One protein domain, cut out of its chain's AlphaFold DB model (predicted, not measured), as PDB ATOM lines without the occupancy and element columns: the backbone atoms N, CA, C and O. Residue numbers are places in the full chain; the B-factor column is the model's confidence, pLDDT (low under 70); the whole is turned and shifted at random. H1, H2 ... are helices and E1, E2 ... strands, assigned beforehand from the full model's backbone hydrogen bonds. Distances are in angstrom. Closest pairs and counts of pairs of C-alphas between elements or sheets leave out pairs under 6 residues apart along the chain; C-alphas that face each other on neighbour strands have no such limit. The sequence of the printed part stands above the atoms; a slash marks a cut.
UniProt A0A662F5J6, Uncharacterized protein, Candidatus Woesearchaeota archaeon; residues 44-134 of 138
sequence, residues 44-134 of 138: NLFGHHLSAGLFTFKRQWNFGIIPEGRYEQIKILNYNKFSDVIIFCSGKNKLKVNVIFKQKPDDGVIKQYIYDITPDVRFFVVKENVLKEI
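Overview. This is residues 44 to 134 of the 138 residues of an uncharacterized protein of Candidatus Woesearchaeota archaeon (UniProt A0A662F5J6). What is the shape? A strongly twisted sheet of four strands forms the body, with the short helix H1 near its E1 edge, the long loop of residues 61 to 85 swinging round from H1 to E1, and the small helix H2 off the sheet in the link from E2 to E3. What is it built of? The printed part has 91 residues, in the order H1, E1, E2, H2, E3, E4; the mixed sheet runs E1, E2, E3, E4, and the class is mixed helices and strands, with under half of the residues in named elements. How large is it? It is compact, with a radius of gyration of the C-alphas of 13.0 A and spans of 34 by 32 by 25 A.

Along the chain. Where is the first element? H1, residues 52 to 60, begins at C-alpha 52 (-30.624, 19.203, -37.498) and measures 12.3 A. What follows? E1 is residues 86 to 90, 12.7 A; E2 96 to 101, 16.1 A; H2 107 to 111; E3 120 to 127, 22.8 A; and E4 130 to 133, ending at C-alpha 133 (-31.471, 34.977, -28.502).

Arrangement. How do the strands pair? Hairpin E1 and E2 is antiparallel, with N 88 and O 98 at 3.1 A; E2 and E3 are parallel, with N 99 and O 122 at 2.9 A; hairpin E3 and E4 is antiparallel, with N 125 and O 132 at 2.8 A. E2, H2 and E3 form a strand-helix-strand unit, two parallel neighbour strands with a helix between, its crossover right-handed. Where are the helices? H1 only grazes the sheet, with residues 52 to 55; its closest C-alphas to E1 are those of Ala 52 and Ile 87, 6.6 A. H2 is not on the sheet, and is apart from H1. In both helices every O i to N i+4 pair is within hydrogen-bond range.

Size, cuts and confidence. How far does it reach? The two C-alphas farthest apart, of Trp 61 and Glu 128, are 36.0 A apart. Is it continuous? The printed part has no cut, and the link from H1 to E1 is long, 25 residues. Where is confidence low? Residues 44 to 52, 66 to 74, 91 to 93 and 116 to 119 are under 70.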
ATOM      1  N   ASN A  44     -37.036  23.179 -45.897       49.78
ATOM      2  CA  ASN A  44     -38.391  22.628 -45.729       49.78
ATOM      3  C   ASN A  44     -39.292  23.514 -44.852       49.78
ATOM      4  O   ASN A  44     -39.182  23.552 -43.630       49.78
ATOM      5  N   LEU A  45     -40.286  24.149 -45.463       48.00
ATOM      6  CA  LEU A  45     -41.395  24.761 -44.730       48.00
ATOM      7  C   LEU A  45     -42.756  24.213 -45.110       48.00
ATOM      8  O   LEU A  45     -43.743  24.906 -44.945       48.00
ATOM      9  N   PHE A  46     -42.839  22.948 -45.519       32.69
ATOM     10  CA  PHE A  46     -44.113  22.238 -45.560       32.69
ATOM     11  C   PHE A  46     -43.920  20.762 -45.206       32.69
ATOM     12  O   PHE A  46     -43.499  19.961 -46.029       32.69
ATOM     13  N   GLY A  47     -44.258  20.411 -43.960       31.97
ATOM     14  CA  GLY A  47     -44.798  19.084 -43.661       31.97
ATOM     15  C   GLY A  47     -43.920  18.033 -42.982       31.97
ATOM     16  O   GLY A  47     -44.442  16.945 -42.835       31.97
ATOM     17  N   HIS A  48     -42.678  18.322 -42.564       36.47
ATOM     18  CA  HIS A  48     -41.856  17.648 -41.521       36.47
ATOM     19  C   HIS A  48     -40.350  17.644 -41.882       36.47
ATOM     20  O   HIS A  48     -39.965  17.510 -43.038       36.47
ATOM     21  N   HIS A  49     -39.523  17.816 -40.839       43.72
ATOM     22  CA  HIS A  49     -38.051  17.891 -40.783       43.72
ATOM     23  C   HIS A  49     -37.368  19.035 -41.549       43.72
ATOM     24  O   HIS A  49     -37.086  18.895 -42.725       43.72
ATOM     25  N   LEU A  50     -36.932  20.106 -40.869       49.75
ATOM     26  CA  LEU A  50     -35.769  20.889 -41.326       49.75
ATOM     27  C   LEU A  50     -34.559  20.499 -40.496       49.75
ATOM     28  O   LEU A  50     -34.171  21.146 -39.527       49.75
ATOM     29  N   SER A  51     -34.083  19.305 -40.823       60.91
ATOM     30  CA  SER A  51     -33.353  18.421 -39.938       60.91
ATOM     31  C   SER A  51     -32.009  18.992 -39.494       60.91
ATOM     32  O   SER A  51     -31.048  19.032 -40.269       60.91
ATOM     33  N   ALA A  52     -31.904  19.257 -38.193       65.06
ATOM     34  CA  ALA A  52     -30.624  19.203 -37.498       65.06
ATOM     35  C   ALA A  52     -29.835  17.934 -37.874       65.06
ATOM     36  O   ALA A  52     -28.624  18.008 -38.035       65.06
ATOM     37  N   GLY A  53     -30.522  16.810 -38.122       73.88
ATOM     38  CA  GLY A  53     -29.948  15.574 -38.665       73.88
ATOM     39  C   GLY A  53     -29.205  15.748 -39.997       73.88
ATOM     40  O   GLY A  53     -28.029  15.430 -40.063       73.88
ATOM     41  N   LEU A  54     -29.819  16.296 -41.055       75.81
ATOM     42  CA  LEU A  54     -29.119  16.499 -42.337       75.81
ATOM     43  C   LEU A  54     -27.992  17.530 -42.226       75.81
ATOM     44  O   LEU A  54     -26.964  17.374 -42.878       75.81
ATOM     45  N   PHE A  55     -28.169  18.568 -41.405       75.88
ATOM     46  CA  PHE A  55     -27.109  19.540 -41.141       75.88
ATOM     47  C   PHE A  55     -25.905  18.880 -40.451       75.88
ATOM     48  O   PHE A  55     -24.782  18.988 -40.938       75.88
ATOM     49  N   THR A  56     -26.135  18.141 -39.362       75.94
ATOM     50  CA  THR A  56     -25.084  17.409 -38.629       75.94
ATOM     51  C   THR A  56     -24.459  16.303 -39.480       75.94
ATOM     52  O   THR A  56     -23.237  16.166 -39.493       75.94
ATOM     53  N   PHE A  57     -25.259  15.596 -40.280       81.81
ATOM     54  CA  PHE A  57     -24.787  14.629 -41.269       81.81
ATOM     55  C   PHE A  57     -23.877  15.283 -42.315       81.81
ATOM     56  O   PHE A  57     -22.787  14.798 -42.573       81.81
ATOM     57  N   LYS A  58     -24.267  16.409 -42.925       81.69
ATOM     58  CA  LYS A  58     -23.419  17.104 -43.910       81.69
ATOM     59  C   LYS A  58     -22.143  17.662 -43.268       81.69
ATOM     60  O   LYS A  58     -21.076  17.608 -43.881       81.69
ATOM     61  N   ARG A  59     -22.229  18.122 -42.017       78.75
ATOM     62  CA  ARG A  59     -21.078  18.594 -41.234       78.75
ATOM     63  C   ARG A  59     -20.013  17.514 -41.052       78.75
ATOM     64  O   ARG A  59     -18.838  17.833 -41.185       78.75
ATOM     65  N   GLN A  60     -20.382  16.261 -40.776       83.88
ATOM     66  CA  GLN A  60     -19.388  15.190 -40.582       83.88
ATOM     67  C   GLN A  60     -18.528  14.945 -41.842       83.88
ATOM     68  O   GLN A  60     -17.404  14.466 -41.748       83.88
ATOM     69  N   TRP A  61     -19.040  15.345 -43.010       85.19
ATOM     70  CA  TRP A  61     -18.369  15.299 -44.310       85.19
ATOM     71  C   TRP A  61     -17.730  16.638 -44.713       85.19
ATOM     72  O   TRP A  61     -17.371  16.830 -45.872       85.19
ATOM     73  N   ASN A  62     -17.603  17.573 -43.767       83.00
ATOM     74  CA  ASN A  62     -17.015  18.899 -43.947       83.00
ATOM     75  C   ASN A  62     -17.701  19.763 -45.026       83.00
ATOM     76  O   ASN A  62     -17.065  20.596 -45.671       83.00
ATOM     77  N   PHE A  63     -19.009  19.582 -45.232       80.50
ATOM     78  CA  PHE A  63     -19.780  20.473 -46.099       80.50
ATOM     79  C   PHE A  63     -20.009  21.824 -45.407       80.50
ATOM     80  O   PHE A  63     -20.554  21.896 -44.303       80.50
ATOM     81  N   GLY A  64     -19.638  22.905 -46.093       74.50
ATOM     82  CA  GLY A  64     -19.995  24.274 -45.719       74.50
ATOM     83  C   GLY A  64     -21.388  24.668 -46.218       74.50
ATOM     84  O   GLY A  64     -21.972  24.003 -47.076       74.50
ATOM     85  N   ILE A  65     -21.920  25.778 -45.700       73.31
ATOM     86  CA  ILE A  65     -23.150  26.376 -46.234       73.31
ATOM     87  C   ILE A  65     -22.773  27.502 -47.190       73.31
ATOM     88  O   ILE A  65     -22.187  28.503 -46.780       73.31
ATOM     89  N   ILE A  66     -23.180  27.351 -48.448       68.38
ATOM     90  CA  ILE A  66     -23.058  28.375 -49.484       68.38
ATOM     91  C   ILE A  66     -24.472  28.864 -49.817       68.38
ATOM     92  O   ILE A  66     -25.365  28.038 -50.014       68.38
ATOM     93  N   PRO A  67     -24.716  30.182 -49.856       61.84
ATOM     94  CA  PRO A  67     -26.011  30.696 -50.263       61.84
ATOM     95  C   PRO A  67     -26.211  30.550 -51.771       61.84
ATOM     96  O   PRO A  67     -25.413  31.070 -52.549       61.84
ATOM     97  N   GLU A  68     -27.306  29.919 -52.190       61.69
ATOM     98  CA  GLU A  68     -27.666  29.814 -53.606       61.69
ATOM     99  C   GLU A  68     -28.906  30.666 -53.927       61.69
ATOM    100  O   GLU A  68     -30.030  30.334 -53.568       61.69
ATOM    101  N   GLY A  69     -28.665  31.794 -54.604       52.47
ATOM    102  CA  GLY A  69     -29.521  32.439 -55.612       52.47
ATOM    103  C   GLY A  69     -30.921  32.973 -55.273       52.47
ATOM    104  O   GLY A  69     -31.330  33.947 -55.905       52.47
ATOM    105  N   ARG A  70     -31.693  32.391 -54.349       53.88
ATOM    106  CA  ARG A  70     -33.088  32.802 -54.097       53.88
ATOM    107  C   ARG A  70     -33.433  32.723 -52.617       53.88
ATOM    108  O   ARG A  70     -33.501  31.650 -52.034       53.88
ATOM    109  N   TYR A  71     -33.686  33.886 -52.026       55.94
ATOM    110  CA  TYR A  71     -34.167  34.000 -50.656       55.94
ATOM    111  C   TYR A  71     -35.643  34.369 -50.673       55.94
ATOM    112  O   TYR A  71     -36.000  35.498 -51.014       55.94
ATOM    113  N   GLU A  72     -36.499  33.435 -50.281       55.03
ATOM    114  CA  GLU A  72     -37.889  33.749 -49.967       55.03
ATOM    115  C   GLU A  72     -37.994  34.242 -48.520       55.03
ATOM    116  O   GLU A  72     -37.279  33.783 -47.623       55.03
ATOM    117  N   GLN A  73     -38.867  35.223 -48.278       58.34
ATOM    118  CA  GLN A  73     -39.137  35.672 -46.917       58.34
ATOM    119  C   GLN A  73     -40.000  34.640 -46.202       58.34
ATOM    120  O   GLN A  73     -41.194  34.508 -46.450       58.34
ATOM    121  N   ILE A  74     -39.378  33.946 -45.262       62.78
ATOM    122  CA  ILE A  74     -40.044  33.000 -44.383       62.78
ATOM    123  C   ILE A  74     -40.492  33.731 -43.116       62.78
ATOM    124  O   ILE A  74     -39.671  34.294 -42.389       62.78
ATOM    125  N   LYS A  75     -41.790  33.660 -42.804       72.38
ATOM    126  CA  LYS A  75     -42.337  34.073 -41.507       72.38
ATOM    127  C   LYS A  75     -42.948  32.869 -40.797       72.38
ATOM    128  O   LYS A  75     -43.998  32.373 -41.193       72.38
ATOM    129  N   ILE A  76     -42.315  32.424 -39.714       77.44
ATOM    130  CA  ILE A  76     -42.873  31.383 -38.846       77.44
ATOM    131  C   ILE A  76     -43.875  32.036 -37.889       77.44
ATOM    132  O   ILE A  76     -43.506  32.883 -37.078       77.44
ATOM    133  N   LEU A  77     -45.150  31.652 -37.995       81.50
ATOM    134  CA  LEU A  77     -46.235  32.199 -37.165       81.50
ATOM    135  C   LEU A  77     -46.389  31.465 -35.828       81.50
ATOM    136  O   LEU A  77     -46.844  32.043 -34.842       81.50
ATOM    137  N   ASN A  78     -46.031  30.181 -35.793       83.12
ATOM    138  CA  ASN A  78     -46.177  29.351 -34.608       83.12
ATOM    139  C   ASN A  78     -45.005  28.375 -34.482       83.12
ATOM    140  O   ASN A  78     -44.989  27.311 -35.100       83.12
ATOM    141  N   TYR A  79     -44.030  28.745 -33.660       82.38
ATOM    142  CA  TYR A  79     -42.895  27.909 -33.315       82.38
ATOM    143  C   TYR A  79     -43.325  26.686 -32.499       82.38
ATOM    144  O   TYR A  79     -42.718  25.637 -32.655       82.38
ATOM    145  N   ASN A  80     -44.379  26.739 -31.684       77.81
ATOM    146  CA  ASN A  80     -44.772  25.596 -30.846       77.81
ATOM    147  C   ASN A  80     -45.234  24.367 -31.653       77.81
ATOM    148  O   ASN A  80     -45.207  23.263 -31.126       77.81
ATOM    149  N   LYS A  81     -45.611  24.527 -32.931       79.62
ATOM    150  CA  LYS A  81     -46.008  23.405 -33.805       79.62
ATOM    151  C   LYS A  81     -44.855  22.506 -34.260       79.62
ATOM    152  O   LYS A  81     -45.110  21.410 -34.746       79.62
ATOM    153  N   PHE A  82     -43.607  22.955 -34.150       75.75
ATOM    154  CA  PHE A  82     -42.460  22.129 -34.536       75.75
ATOM    155  C   PHE A  82     -42.014  21.271 -33.352       75.75
ATOM    156  O   PHE A  82     -41.783  21.811 -32.269       75.75
ATOM    157  N   SER A  83     -41.847  19.969 -33.589       74.62
ATOM    158  CA  SER A  83     -41.312  18.990 -32.632       74.62
ATOM    159  C   SER A  83     -39.815  19.161 -32.372       74.62
ATOM    160  O   SER A  83     -39.351  18.902 -31.267       74.62
ATOM    161  N   ASP A  84     -39.074  19.643 -33.372       78.50
ATOM    162  CA  ASP A  84     -37.611  19.586 -33.399       78.50
ATOM    163  C   ASP A  84     -36.941  20.969 -33.424       78.50
ATOM    164  O   ASP A  84     -37.593  22.020 -33.506       78.50
ATOM    165  N   VAL A  85     -35.605  20.953 -33.361       82.88
ATOM    166  CA  VAL A  85     -34.744  22.114 -33.630       82.88
ATOM    167  C   VAL A  85     -34.983  22.605 -35.054       82.88
ATOM    168  O   VAL A  85     -35.015  21.815 -35.997       82.88
ATOM    169  N   ILE A  86     -35.128  23.919 -35.212       82.31
ATOM    170  CA  ILE A  86     -35.334  24.554 -36.516       82.31
ATOM    171  C   ILE A  86     -34.019  25.197 -36.941       82.31
ATOM    172  O   ILE A  86     -33.455  25.993 -36.188       82.31
ATOM    173  N   ILE A  87     -33.551  24.882 -38.149       79.50
ATOM    174  CA  ILE A  87     -32.349  25.485 -38.733       79.50
ATOM    175  C   ILE A  87     -32.708  26.133 -40.062       79.50
ATOM    176  O   ILE A  87     -33.311  25.498 -40.924       79.50
ATOM    177  N   PHE A  88     -32.324  27.394 -40.239       75.44
ATOM    178  CA  PHE A  88     -32.478  28.085 -41.515       75.44
ATOM    179  C   PHE A  88     -31.413  29.161 -41.704       75.44
ATOM    180  O   PHE A  88     -30.892  29.740 -40.747       75.44
ATOM    181  N   CYS A  89     -31.128  29.464 -42.964       74.94
ATOM    182  CA  CYS A  89     -30.205  30.524 -43.329       74.94
ATOM    183  C   CYS A  89     -30.946  31.844 -43.556       74.94
ATOM    184  O   CYS A  89     -32.047  31.868 -44.100       74.94
ATOM    185  N   SER A  90     -30.344  32.957 -43.149       73.94
ATOM    186  CA  SER A  90     -30.881  34.302 -43.376       73.94
ATOM    187  C   SER A  90     -29.765  35.296 -43.658       73.94
ATOM    188  O   SER A  90     -28.703  35.195 -43.051       73.94
ATOM    189  N   GLY A  91     -30.035  36.327 -44.456       66.56
ATOM    190  CA  GLY A  91     -29.140  37.474 -44.599       66.56
ATOM    191  C   GLY A  91     -29.124  38.022 -46.019       66.56
ATOM    192  O   GLY A  91     -29.121  37.257 -46.973       66.56
ATOM    193  N   LYS A  92     -29.112  39.355 -46.151       56.94
ATOM    194  CA  LYS A  92     -28.960  40.033 -47.450       56.94
ATOM    195  C   LYS A  92     -27.491  40.199 -47.860       56.94
ATOM    196  O   LYS A  92     -27.169  39.992 -49.018       56.94
ATOM    197  N   ASN A  93     -26.615  40.529 -46.902       58.59
ATOM    198  CA  ASN A  93     -25.204  40.874 -47.167       58.59
ATOM    199  C   ASN A  93     -24.204  39.878 -46.560       58.59
ATOM    200  O   ASN A  93     -23.097  39.722 -47.059       58.59
ATOM    201  N   LYS A  94     -24.578  39.222 -45.458       70.38
ATOM    202  CA  LYS A  94     -23.775  38.195 -44.792       70.38
ATOM    203  C   LYS A  94     -24.700  37.057 -44.411       70.38
ATOM    204  O   LYS A  94     -25.707  37.296 -43.740       70.38
ATOM    205  N   LEU A  95     -24.366  35.854 -44.861       73.12
ATOM    206  CA  LEU A  95     -25.117  34.659 -44.520       73.12
ATOM    207  C   LEU A  95     -25.024  34.423 -43.011       73.12
ATOM    208  O   LEU A  95     -23.941  34.479 -42.429       73.12
ATOM    209  N   LYS A  96     -26.173  34.185 -42.387       77.62
ATOM    210  CA  LYS A  96     -26.287  33.784 -40.990       77.62
ATOM    211  C   LYS A  96     -27.039  32.475 -40.914       77.62
ATOM    212  O   LYS A  96     -28.075  32.332 -41.565       77.62
ATOM    213  N   VAL A  97     -26.553  31.564 -40.089       79.38
ATOM    214  CA  VAL A  97     -27.261  30.326 -39.761       79.38
ATOM    215  C   VAL A  97     -28.021  30.571 -38.469       79.38
ATOM    216  O   VAL A  97     -27.442  31.012 -37.483       79.38
ATOM    217  N   ASN A  98     -29.326  30.334 -38.465       82.44
ATOM    218  CA  ASN A  98     -30.158  30.487 -37.277       82.44
ATOM    219  C   ASN A  98     -30.556  29.103 -36.791       82.44
ATOM    220  O   ASN A  98     -31.172  28.350 -37.541       82.44
ATOM    221  N   VAL A  99     -30.225  28.801 -35.541       86.38
ATOM    222  CA  VAL A  99     -30.574  27.555 -34.860       86.38
ATOM    223  C   VAL A  99     -31.555  27.894 -33.744       86.38
ATOM    224  O   VAL A  99     -31.232  28.653 -32.832       86.38
ATOM    225  N   ILE A 100     -32.776  27.371 -33.826       88.44
ATOM    226  CA  ILE A 100     -33.843  27.620 -32.853       88.44
ATOM    227  C   ILE A 100     -34.137  26.335 -32.082       88.44
ATOM    228  O   ILE A 100     -34.632  25.358 -32.648       88.44
ATOM    229  N   PHE A 101     -33.922  26.375 -30.771       89.12
ATOM    230  CA  PHE A 101     -34.241  25.297 -29.845       89.12
ATOM    231  C   PHE A 101     -35.613  25.491 -29.184       89.12
ATOM    232  O   PHE A 101     -36.053  26.614 -28.927       89.12
ATOM    233  N   LYS A 102     -36.287  24.382 -28.858       86.50
ATOM    234  CA  LYS A 102     -37.542  24.386 -28.077       86.50
ATOM    235  C   LYS A 102     -37.318  24.684 -26.604       86.50
ATOM    236  O   LYS A 102     -38.135  25.332 -25.965       86.50
ATOM    237  N   GLN A 103     -36.212  24.177 -26.086       86.94
ATOM    238  CA  GLN A 103     -35.791  24.317 -24.705       86.94
ATOM    239  C   GLN A 103     -34.364  24.845 -24.700       86.94
ATOM    240  O   GLN A 103     -33.672  24.772 -25.716       86.94
ATOM    241  N   LYS A 104     -33.927  25.417 -23.579       89.06
ATOM    242  CA  LYS A 104     -32.562  25.927 -23.476       89.06
ATOM    243  C   LYS A 104     -31.584  24.743 -23.612       89.06
ATOM    244  O   LYS A 104     -31.651  23.854 -22.767       89.06
ATOM    245  N   PRO A 105     -30.723  24.712 -24.643       89.44
ATOM    246  CA  PRO A 105     -29.724  23.660 -24.791       89.44
ATOM    247  C   PRO A 105     -28.586  23.854 -23.782       89.44
ATOM    248  O   PRO A 105     -28.372  24.964 -23.282       89.44
ATOM    249  N   ASP A 106     -27.835  22.788 -23.524       89.94
ATOM    250  CA  ASP A 106     -26.514  22.888 -22.908       89.94
ATOM    251  C   ASP A 106     -25.441  23.335 -23.922       89.94
ATOM    252  O   ASP A 106     -25.656  23.370 -25.141       89.94
ATOM    253  N   ASP A 107     -24.258  23.673 -23.408       86.38
ATOM    254  CA  ASP A 107     -23.134  24.142 -24.222       86.38
ATOM    255  C   ASP A 107     -22.594  23.063 -25.176       86.38
ATOM    256  O   ASP A 107     -22.061  23.384 -26.240       86.38
ATOM    257  N   GLY A 108     -22.721  21.781 -24.820       85.81
ATOM    258  CA  GLY A 108     -22.292  20.659 -25.652       85.81
ATOM    259  C   GLY A 108     -23.124  20.550 -26.925       85.81
ATOM    260  O   GLY A 108     -22.567  20.410 -28.013       85.81
ATOM    261  N   VAL A 109     -24.444  20.704 -26.805       85.94
ATOM    262  CA  VAL A 109     -25.381  20.763 -27.934       85.94
ATOM    263  C   VAL A 109     -25.099  21.984 -28.808       85.94
ATOM    264  O   VAL A 109     -25.024  21.856 -30.027       85.94
ATOM    265  N   ILE A 110     -24.877  23.159 -28.213       86.56
ATOM    266  CA  ILE A 110     -24.549  24.387 -28.958       86.56
ATOM    267  C   ILE A 110     -23.292  24.203 -29.821       86.56
ATOM    268  O   ILE A 110     -23.295  24.547 -31.007       86.56
ATOM    269  N   LYS A 111     -22.229  23.614 -29.259       84.94
ATOM    270  CA  LYS A 111     -20.958  23.370 -29.964       84.94
ATOM    271  C   LYS A 111     -21.109  22.482 -31.202       84.94
ATOM    272  O   LYS A 111     -20.268  22.549 -32.095       84.94
ATOM    273  N   GLN A 112     -22.176  21.688 -31.316       81.75
ATOM    274  CA  GLN A 112     -22.419  20.866 -32.508       81.75
ATOM    275  C   GLN A 112     -22.748  21.691 -33.762       81.75
ATOM    276  O   GLN A 112     -22.665  21.175 -34.879       81.75
ATOM    277  N   TYR A 113     -23.095  22.965 -33.588       79.56
ATOM    278  CA  TYR A 113     -23.479  23.872 -34.667       79.56
ATOM    279  C   TYR A 113     -22.427  24.942 -34.971       79.56
ATOM    280  O   TYR A 113     -22.654  25.765 -35.852       79.56
ATOM    281  N   ILE A 114     -21.294  24.948 -34.261       80.38
ATOM    282  CA  ILE A 114     -20.197  25.904 -34.456       80.38
ATOM    283  C   ILE A 114     -19.015  25.161 -35.091       80.38
ATOM    284  O   ILE A 114     -18.497  24.208 -34.513       80.38
ATOM    285  N   TYR A 115     -18.593  25.581 -36.284       75.38
ATOM    286  CA  TYR A 115     -17.395  25.074 -36.969       75.38
ATOM    287  C   TYR A 115     -16.807  26.129 -37.915       75.38
ATOM    288  O   TYR A 115     -17.533  27.016 -38.365       75.38
ATOM    289  N   ASP A 116     -15.515  26.009 -38.242       68.69
ATOM    290  CA  ASP A 116     -14.714  27.033 -38.940       68.69
ATOM    291  C   ASP A 116     -15.305  27.495 -40.278       68.69
ATOM    292  O   ASP A 116     -15.222  28.669 -40.633       68.69
ATOM    293  N   ILE A 117     -15.945  26.577 -41.004       68.88
ATOM    294  CA  ILE A 117     -16.555  26.838 -42.315       68.88
ATOM    295  C   ILE A 117     -18.057  27.188 -42.228       68.88
ATOM    296  O   ILE A 117     -18.736  27.258 -43.254       68.88
ATOM    297  N   THR A 118     -18.598  27.414 -41.020       64.38
ATOM    298  CA  THR A 118     -19.968  27.936 -40.845       64.38
ATOM    299  C   THR A 118     -19.951  29.457 -40.907       64.38
ATOM    300  O   THR A 118     -19.141  30.089 -40.223       64.38
ATOM    301  N   PRO A 119     -20.890  30.082 -41.633       68.50
ATOM    302  CA  PRO A 119     -21.181  31.497 -41.459       68.50
ATOM    303  C   PRO A 119     -21.566  31.823 -40.007       68.50
ATOM    304  O   PRO A 119     -21.796  30.936 -39.193       68.50
ATOM    305  N   ASP A 120     -21.702  33.110 -39.698       81.50
ATOM    306  CA  ASP A 120     -22.142  33.606 -38.388       81.50
ATOM    307  C   ASP A 120     -23.395  32.855 -37.877       81.50
ATOM    308  O   ASP A 120     -24.463  32.921 -38.497       81.50
ATOM    309  N   VAL A 121     -23.252  32.102 -36.780       83.62
ATOM    310  CA  VAL A 121     -24.319  31.254 -36.224       83.62
ATOM    311  C   VAL A 121     -24.997  31.974 -35.069       83.62
ATOM    312  O   VAL A 121     -24.347  32.387 -34.110       83.62
ATOM    313  N   ARG A 122     -26.322  32.089 -35.148       88.00
ATOM    314  CA  ARG A 122     -27.175  32.648 -34.099       88.00
ATOM    315  C   ARG A 122     -28.042  31.566 -33.493       88.00
ATOM    316  O   ARG A 122     -28.621  30.745 -34.204       88.00
ATOM    317  N   PHE A 123     -28.176  31.626 -32.180       91.31
ATOM    318  CA  PHE A 123     -28.890  30.629 -31.405       91.31
ATOM    319  C   PHE A 123     -30.079  31.272 -30.716       91.31
ATOM    320  O   PHE A 123     -29.967  32.349 -30.139       91.31
ATOM    321  N   PHE A 124     -31.224  30.606 -30.761       92.12
ATOM    322  CA  PHE A 124     -32.457  31.087 -30.159       92.12
ATOM    323  C   PHE A 124     -33.119  29.980 -29.352       92.12
ATOM    324  O   PHE A 124     -33.008  28.804 -29.687       92.12
ATOM    325  N   VAL A 125     -33.871  30.363 -28.328       93.00
ATOM    326  CA  VAL A 125     -34.827  29.493 -27.641       93.00
ATOM    327  C   VAL A 125     -36.237  30.045 -27.817       93.00
ATOM    328  O   VAL A 125     -36.447  31.260 -27.766       93.00
ATOM    329  N   VAL A 126     -37.209  29.160 -28.026       90.94
ATOM    330  CA  VAL A 126     -38.628  29.528 -28.064       90.94
ATOM    331  C   VAL A 126     -39.142  29.693 -26.632       90.94
ATOM    332  O   VAL A 126     -39.060  28.769 -25.828       90.94
ATOM    333  N   LYS A 127     -39.703  30.859 -26.310       89.19
ATOM    334  CA  LYS A 127     -40.464  31.109 -25.077       89.19
ATOM    335  C   LYS A 127     -41.786  31.759 -25.445       89.19
ATOM    336  O   LYS A 127     -41.767  32.791 -26.106       89.19
ATOM    337  N   GLU A 128     -42.906  31.153 -25.053       87.56
ATOM    338  CA  GLU A 128     -44.249  31.702 -25.318       87.56
ATOM    339  C   GLU A 128     -44.465  32.050 -26.805       87.56
ATOM    340  O   GLU A 128     -45.018  33.086 -27.150       87.56
ATOM    341  N   ASN A 129     -43.985  31.185 -27.711       85.69
ATOM    342  CA  ASN A 129     -44.022  31.397 -29.164       85.69
ATOM    343  C   ASN A 129     -43.186  32.594 -29.687       85.69
ATOM    344  O   ASN A 129     -43.332  33.004 -30.838       85.69
ATOM    345  N   VAL A 130     -42.271  33.130 -28.877       87.19
ATOM    346  CA  VAL A 130     -41.333  34.203 -29.238       87.19
ATOM    347  C   VAL A 130     -39.895  33.686 -29.186       87.19
ATOM    348  O   VAL A 130     -39.540  32.870 -28.335       87.19
ATOM    349  N   LEU A 131     -39.039  34.171 -30.091       89.75
ATOM    350  CA  LEU A 131     -37.611  33.858 -30.077       89.75
ATOM    351  C   LEU A 131     -36.872  34.724 -29.055       89.75
ATOM    352  O   LEU A 131     -36.981  35.950 -29.064       89.75
ATOM    353  N   LYS A 132     -36.076  34.085 -28.199       92.56
ATOM    354  CA  LYS A 132     -35.097  34.742 -27.327       92.56
ATOM    355  C   LYS A 132     -33.701  34.306 -27.743       92.56
ATOM    356  O   LYS A 132     -33.422  33.111 -27.764       92.56
ATOM    357  N   GLU A 133     -32.849  35.261 -28.096       93.44
ATOM    358  CA  GLU A 133     -31.471  34.977 -28.502       93.44
ATOM    359  C   GLU A 133     -30.647  34.457 -27.316       93.44
ATOM    360  O   GLU A 133     -30.777  34.931 -26.185       93.44
ATOM    361  N   ILE A 134     -29.825  33.446 -27.581       92.12
ATOM    362  CA  ILE A 134     -28.886  32.856 -26.635       92.12
ATOM    363  C   ILE A 134     -27.527  33.491 -26.911       92.12
ATOM    364  O   ILE A 134     -26.908  33.240 -27.945       92.12
TER     365      ILE A 134